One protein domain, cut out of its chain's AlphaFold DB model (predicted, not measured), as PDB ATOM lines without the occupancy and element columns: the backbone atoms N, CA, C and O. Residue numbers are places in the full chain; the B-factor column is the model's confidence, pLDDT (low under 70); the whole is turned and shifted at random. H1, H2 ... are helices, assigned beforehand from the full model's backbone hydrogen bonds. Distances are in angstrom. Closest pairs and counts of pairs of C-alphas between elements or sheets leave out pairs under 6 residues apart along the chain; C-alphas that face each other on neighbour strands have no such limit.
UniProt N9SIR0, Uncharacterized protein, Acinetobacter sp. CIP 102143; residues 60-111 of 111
ATOM      1  N   SER A  60     164.701 168.548 114.589       91.00
ATOM      2  CA  SER A  60     165.122 169.583 115.537       91.00
ATOM      3  C   SER A  60     163.932 170.419 116.028       91.00
ATOM      4  O   SER A  60     162.904 170.539 115.365       91.00
ATOM      5  N   LYS A  61     164.059 171.049 117.201       87.94
ATOM      6  CA  LYS A  61     162.992 171.923 117.725       87.94
ATOM      7  C   LYS A  61     162.652 173.071 116.768       87.94
ATOM      8  O   LYS A  61     161.485 173.419 116.635       87.94
ATOM      9  N   GLU A  62     163.664 173.624 116.105       90.62
ATOM     10  CA  GLU A  62     163.508 174.706 115.133       90.62
ATOM     11  C   GLU A  62     162.695 174.257 113.913       90.62
ATOM     12  O   GLU A  62     161.753 174.935 113.506       90.62
ATOM     13  N   GLU A  63     163.004 173.084 113.360       90.25
ATOM     14  CA  GLU A  63     162.240 172.519 112.248       90.25
ATOM     15  C   GLU A  63     160.790 172.234 112.650       90.25
ATOM     16  O   GLU A  63     159.882 172.567 111.889       90.25
ATOM     17  N   VAL A  64     160.548 171.687 113.850       87.88
ATOM     18  CA  VAL A  64     159.182 171.485 114.365       87.88
ATOM     19  C   VAL A  64     158.427 172.813 114.426       87.88
ATOM     20  O   VAL A  64     157.316 172.900 113.907       87.88
ATOM     21  N   GLU A  65     159.023 173.863 114.992       88.69
ATOM     22  CA  GLU A  65     158.389 175.183 115.076       88.69
ATOM     23  C   GLU A  65     158.084 175.767 113.685       88.69
ATOM     24  O   GLU A  65     157.002 176.312 113.457       88.69
ATOM     25  N   ASN A  66     159.000 175.610 112.724       90.69
ATOM     26  CA  ASN A  66     158.795 176.040 111.339       90.69
ATOM     27  C   ASN A  66     157.650 175.272 110.659       90.69
ATOM     28  O   ASN A  66     156.826 175.879 109.970       90.69
ATOM     29  N   TYR A  67     157.537 173.963 110.901       88.50
ATOM     30  CA  TYR A  67     156.389 173.173 110.453       88.50
ATOM     31  C   TYR A  67     155.079 173.663 111.078       88.50
ATOM     32  O   TYR A  67     154.076 173.807 110.375       88.50
ATOM     33  N   GLU A  68     155.055 173.958 112.379       88.81
ATOM     34  CA  GLU A  68     153.841 174.452 113.031       88.81
ATOM     35  C   GLU A  68     153.418 175.839 112.508       88.81
ATOM     36  O   GLU A  68     152.217 176.081 112.336       88.81
ATOM     37  N   LYS A  69     154.378 176.724 112.194       92.38
ATOM     38  CA  LYS A  69     154.136 178.012 111.513       92.38
ATOM     39  C   LYS A  69     153.483 177.807 110.152       92.38
ATOM     40  O   LYS A  69     152.419 178.376 109.909       92.38
ATOM     41  N   LEU A  70     154.044 176.925 109.323       92.81
ATOM     42  CA  LEU A  70     153.474 176.580 108.021       92.81
ATOM     43  C   LEU A  70     152.029 176.076 108.154       92.81
ATOM     44  O   LEU A  70     151.132 176.552 107.458       92.81
ATOM     45  N   PHE A  71     151.763 175.144 109.074       91.38
ATOM     46  CA  PHE A  71     150.405 174.637 109.276       91.38
ATOM     47  C   PHE A  71     149.439 175.719 109.759       91.38
ATOM     48  O   PHE A  71     148.274 175.720 109.359       91.38
ATOM     49  N   ARG A  72     149.891 176.644 110.611       93.69
ATOM     50  CA  ARG A  72     149.075 177.779 111.047       93.69
ATOM     51  C   ARG A  72     148.701 178.684 109.878       93.69
ATOM     52  O   ARG A  72     147.537 179.064 109.767       93.69
ATOM     53  N   GLU A  73     149.650 179.008 109.009       95.00
ATOM     54  CA  GLU A  73     149.391 179.818 107.817       95.00
ATOM     55  C   GLU A  73     148.339 179.167 106.915       95.00
ATOM     56  O   GLU A  73     147.405 179.844 106.478       95.00
ATOM     57  N   GLN A  74     148.423 177.848 106.708       95.25
ATOM     58  CA  GLN A  74     147.414 177.111 105.939       95.25
ATOM     59  C   GLN A  74     146.037 177.148 106.607       95.25
ATOM     60  O   GLN A  74     145.045 177.382 105.924       95.25
ATOM     61  N   ARG A  75     145.954 176.982 107.934       95.31
ATOM     62  CA  ARG A  75     144.681 177.072 108.672       95.31
ATOM     63  C   ARG A  75     144.031 178.448 108.533       95.31
ATOM     64  O   ARG A  75     142.841 178.521 108.241       95.31
ATOM     65  N   ILE A  76     144.809 179.523 108.651       94.88
ATOM     66  CA  ILE A  76     144.314 180.895 108.453       94.88
ATOM     67  C   ILE A  76     143.833 181.086 107.015       94.88
ATOM     68  O   ILE A  76     142.764 181.651 106.783       94.88
ATOM     69  N   ARG A  77     144.615 180.623 106.036       96.44
ATOM     70  CA  ARG A  77     144.247 180.724 104.625       96.44
ATOM     71  C   ARG A  77     142.951 179.971 104.333       96.44
ATOM     72  O   ARG A  77     142.036 180.563 103.780       96.44
ATOM     73  N   PHE A  78     142.835 178.716 104.750       96.94
ATOM     74  CA  PHE A  78     141.629 177.915 104.531       96.94
ATOM     75  C   PHE A  78     140.405 178.459 105.267       96.94
ATOM     76  O   PHE A  78     139.291 178.313 104.774       96.94
ATOM     77  N   THR A  79     140.598 179.146 106.391       96.06
ATOM     78  CA  THR A  79     139.517 179.882 107.062       96.06
ATOM     79  C   THR A  79     139.065 181.082 106.228       96.06
ATOM     80  O   THR A  79     137.870 181.275 106.022       96.06
ATOM     81  N   LYS A  80     140.005 181.863 105.675       95.31
ATOM     82  CA  LYS A  80     139.697 182.987 104.768       95.31
ATOM     83  C   LYS A  80     139.026 182.536 103.470       95.31
ATOM     84  O   LYS A  80     138.131 183.222 102.990       95.31
ATOM     85  N   ASP A  81     139.438 181.387 102.943       97.12
ATOM     86  CA  ASP A  81     138.874 180.779 101.735       97.12
ATOM     87  C   ASP A  81     137.492 180.131 102.000       97.12
ATOM     88  O   ASP A  81     136.867 179.611 101.078       97.12
ATOM     89  N   GLY A  82     137.001 180.148 103.248       96.12
ATOM     90  CA  GLY A  82     135.696 179.601 103.639       96.12
ATOM     91  C   GLY A  82     135.642 178.073 103.732       96.12
ATOM     92  O   GLY A  82     134.561 177.506 103.862       96.12
ATOM     93  N   ILE A  83     136.793 177.397 103.666       97.25
ATOM     94  CA  ILE A  83     136.910 175.936 103.788       97.25
ATOM     95  C   ILE A  83     136.798 175.515 105.256       97.25
ATOM     96  O   ILE A  83     136.159 174.511 105.571       97.25
ATOM     97  N   TYR A  84     137.430 176.270 106.155       96.38
ATOM     98  CA  TYR A  84     137.337 176.051 107.595       96.38
ATOM     99  C   TYR A  84     136.412 177.068 108.249       96.38
ATOM    100  O   TYR A  84     136.461 178.260 107.954       96.38
ATOM    101  N   ASP A  85     135.586 176.582 109.173       96.25
ATOM    102  CA  ASP A  85     134.716 177.435 109.969       96.25
ATOM    103  C   ASP A  85     135.540 178.207 111.023       96.25
ATOM    104  O   ASP A  85     136.243 177.583 111.827       96.25
ATOM    105  N   PRO A  86     135.456 179.551 111.074       95.06
ATOM    106  CA  PRO A  86     136.281 180.363 111.971       95.06
ATOM    107  C   PRO A  86     135.993 180.104 113.455       95.06
ATOM    108  O   PRO A  86     136.891 180.207 114.297       95.06
ATOM    109  N   VAL A  87     134.756 179.734 113.808       95.19
ATOM    110  CA  VAL A  87     134.402 179.401 115.192       95.19
ATOM    111  C   VAL A  87     135.075 178.090 115.589       95.19
ATOM    112  O   VAL A  87     135.689 178.018 116.659       95.19
ATOM    113  N   MET A  88     135.021 177.077 114.719       95.06
ATOM    114  CA  MET A  88     135.687 175.793 114.927       95.06
ATOM    115  C   MET A  88     137.203 175.958 115.058       95.06
ATOM    116  O   MET A  88     137.794 175.402 115.984       95.06
ATOM    117  N   MET A  89     137.835 176.775 114.213       95.56
ATOM    118  CA  MET A  89     139.272 177.059 114.321       95.56
ATOM    119  C   MET A  89     139.623 177.693 115.670       95.56
ATOM    120  O   MET A  89     140.525 177.229 116.370       95.56
ATOM    121  N   GLY A  90     138.820 178.658 116.129       94.25
ATOM    122  CA  GLY A  90     138.965 179.229 117.466       94.25
ATOM    123  C   GLY A  90     138.852 178.195 118.597       94.25
ATOM    124  O   GLY A  90     139.617 178.253 119.563       94.25
ATOM    125  N   VAL A  91     137.923 177.235 118.497       94.81
ATOM    126  CA  VAL A  91     137.772 176.139 119.474       94.81
ATOM    127  C   VAL A  91     138.995 175.225 119.463       94.81
ATOM    128  O   VAL A  91     139.574 174.967 120.521       94.81
ATOM    129  N   LEU A  92     139.422 174.771 118.286       94.06
ATOM    130  CA  LEU A  92     140.546 173.849 118.141       94.06
ATOM    131  C   LEU A  92     141.863 174.483 118.599       94.06
ATOM    132  O   LEU A  92     142.655 173.816 119.266       94.06
ATOM    133  N   LYS A  93     142.082 175.773 118.326       93.81
ATOM    134  CA  LYS A  93     143.237 176.510 118.851       93.81
ATOM    135  C   LYS A  93     143.255 176.528 120.373       93.81
ATOM    136  O   LYS A  93     144.279 176.211 120.974       93.81
ATOM    137  N   ARG A  94     142.123 176.844 121.015       93.06
ATOM    138  CA  ARG A  94     142.021 176.805 122.484       93.06
ATOM    139  C   ARG A  94     142.307 175.410 123.033       93.06
ATOM    140  O   ARG A  94     143.031 175.298 124.016       93.06
ATOM    141  N   ALA A  95     141.799 174.362 122.383       93.94
ATOM    142  CA  ALA A  95     142.082 172.985 122.775       93.94
ATOM    143  C   ALA A  95     143.588 172.668 122.689       93.94
ATOM    144  O   ALA A  95     144.163 172.211 123.676       93.94
ATOM    145  N   ARG A  96     144.264 172.999 121.578       91.88
ATOM    146  CA  ARG A  96     145.722 172.806 121.439       91.88
ATOM    147  C   ARG A  96     146.516 173.560 122.510       91.88
ATOM    148  O   ARG A  96     147.387 172.972 123.144       91.88
ATOM    149  N   CYS A  97     146.163 174.819 122.765       93.31
ATOM    150  CA  CYS A  97     146.805 175.645 123.791       93.31
ATOM    151  C   CYS A  97     146.502 175.197 125.226       93.31
ATOM    152  O   CYS A  97     147.255 175.524 126.140       93.31
ATOM    153  N   SER A  98     145.414 174.454 125.454       94.25
ATOM    154  CA  SER A  98     145.132 173.863 126.765       94.25
ATOM    155  C   SER A  98     146.064 172.694 127.094       94.25
ATOM    156  O   SER A  98     146.392 172.505 128.263       94.25
ATOM    157  N   VAL A  99     146.510 171.959 126.068       90.94
ATOM    158  CA  VAL A  99     147.446 170.833 126.198       90.94
ATOM    159  C   VAL A  99     148.883 171.326 126.325       90.94
ATOM    160  O   VAL A  99     149.593 170.882 127.217       90.94
ATOM    161  N   GLU A 100     149.304 172.259 125.465       88.06
ATOM    162  CA  GLU A 100     150.644 172.848 125.517       88.06
ATOM    163  C   GLU A 100     150.569 174.370 125.359       88.06
ATOM    164  O   GLU A 100     150.391 174.896 124.257       88.06
ATOM    165  N   ARG A 101     150.707 175.079 126.484       88.00
ATOM    166  CA  ARG A 101     150.582 176.544 126.552       88.00
ATOM    167  C   ARG A 101     151.779 177.273 125.951       88.00
ATOM    168  O   ARG A 101     151.646 178.446 125.613       88.00
ATOM    169  N   THR A 102     152.929 176.611 125.836       87.62
ATOM    170  CA  THR A 102     154.167 177.215 125.323       87.62
ATOM    171  C   THR A 102     154.266 177.205 123.798       87.62
ATOM    172  O   THR A 102     155.214 177.768 123.253       87.62
ATOM    173  N   ARG A 103     153.283 176.628 123.084       85.69
ATOM    174  CA  ARG A 103     153.223 176.692 121.615       85.69
ATOM    175  C   ARG A 103     153.208 178.145 121.142       85.69
ATOM    176  O   ARG A 103     152.444 178.965 121.653       85.69
ATOM    177  N   PHE A 104     153.976 178.433 120.093       87.19
ATOM    178  CA  PHE A 104     154.131 179.793 119.563       87.19
ATOM    179  C   PHE A 104     152.785 180.435 119.163       87.19
ATOM    180  O   PHE A 104     152.602 181.640 119.302       87.19
ATOM    181  N   GLU A 105     151.813 179.643 118.688       86.25
ATOM    182  CA  GLU A 105     150.520 180.160 118.224       86.25
ATOM    183  C   GLU A 105     149.606 180.674 119.347       86.25
ATOM    184  O   GLU A 105     148.663 181.423 119.072       86.25
ATOM    185  N   CYS A 106     149.863 180.284 120.600       90.06
ATOM    186  CA  CYS A 106     148.974 180.546 121.732       90.06
ATOM    187  C   CYS A 106     149.012 181.996 122.228       90.06
ATOM    188  O   CYS A 106     148.037 182.454 122.817       90.06
ATOM    189  N   SER A 107     150.089 182.732 121.946       87.75
ATOM    190  CA  SER A 107     150.205 184.172 122.221       87.75
ATOM    191  C   SER A 107     149.741 185.050 121.055       87.75
ATOM    192  O   SER A 107     149.566 186.256 121.218       87.75
ATOM    193  N   LEU A 108     149.529 184.467 119.872       87.88
ATOM    194  CA  LEU A 108     149.155 185.203 118.669       87.88
ATOM    195  C   LEU A 108     147.640 185.396 118.580       87.88
ATOM    196  O   LEU A 108     146.861 184.497 118.897       87.88
ATOM    197  N   GLY A 109     147.209 186.549 118.068       81.75
ATOM    198  CA  GLY A 109     145.811 186.787 117.707       81.75
ATOM    199  C   GLY A 109     145.371 185.959 116.495       81.75
ATOM    200  O   GLY A 109     146.175 185.638 115.618       81.75
ATOM    201  N   GLY A 110     144.082 185.613 116.452       73.75
ATOM    202  CA  GLY A 110     143.438 184.956 115.311       73.75
ATOM    203  C   GLY A 110     143.715 183.457 115.146       73.75
ATOM    204  O   GLY A 110     144.733 182.913 115.598       73.75
ATOM    205  N   GLU A 111     142.782 182.806 114.463       64.06
ATOM    206  CA  GLU A 111     142.963 181.651 113.587       64.06
ATOM    207  C   GLU A 111     141.908 181.709 112.480       64.06
ATOM    208  O   GLU A 111     140.795 182.188 112.795       64.06
TER     209      GLU A 111
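Overview. This is residues 60 to 111 of the 111 residues of an uncharacterized protein of Acinetobacter sp. CIP 102143 (UniProt N9SIR0). A long helix, H1, and a shorter one, H2, that folds back beside it make an open helical hairpin; the short H3 and the tail after it cover one side of the hairpin. The 52 printed residues hold three named helices, H1, H2, H3 in order, and no named strand: all helix. The whole is compact, with a radius of gyration of the C-alphas of 11.2 A, and spans 33 by 21 by 14 A.

Along the chain. H1, residues 61 to 80, begins at C-alpha 61 (162.992, 171.923, 117.725) and is 28.9 A long. H2, residues 86 to 99, is 20.4 A long. H3, residues 104 to 107, ends at C-alpha 107 (150.205, 184.172, 122.221).

Arrangement. H1 and H2 form a hairpin at a shallow tilt of 22 degrees, opposite ways. They only just touch, with 3 pairs of C-alphas within 8 A, through residues 75 to 79 and 86 to 89 alone; the closest C-alphas, of Thr 79 and Pro 86, are 5.9 A apart. H3 only just touches H1, also with 3 pairs, at residues 65 to 72 of H1 alone; the closest C-alphas, of Arg 72 and Glu 105, are 7.7 A apart. H3 only just touches H2, again with 3 pairs, at residues 93 to 97 of H2 alone; the closest C-alphas, of Cys 97 and Cys 106, are 5.7 A apart. In H1 and H2 every O i to N i+4 pair is within hydrogen-bond range; H3 is too short for such a pair.

Size, cuts and confidence. The C-alphas of Ser 60 and Gly 82, the two farthest apart, are 33.3 A apart. The printed part has no cut, and both links are tight. Mean pLDDT of the printed part is 91.3; residue 111, the chain's last, is under 70.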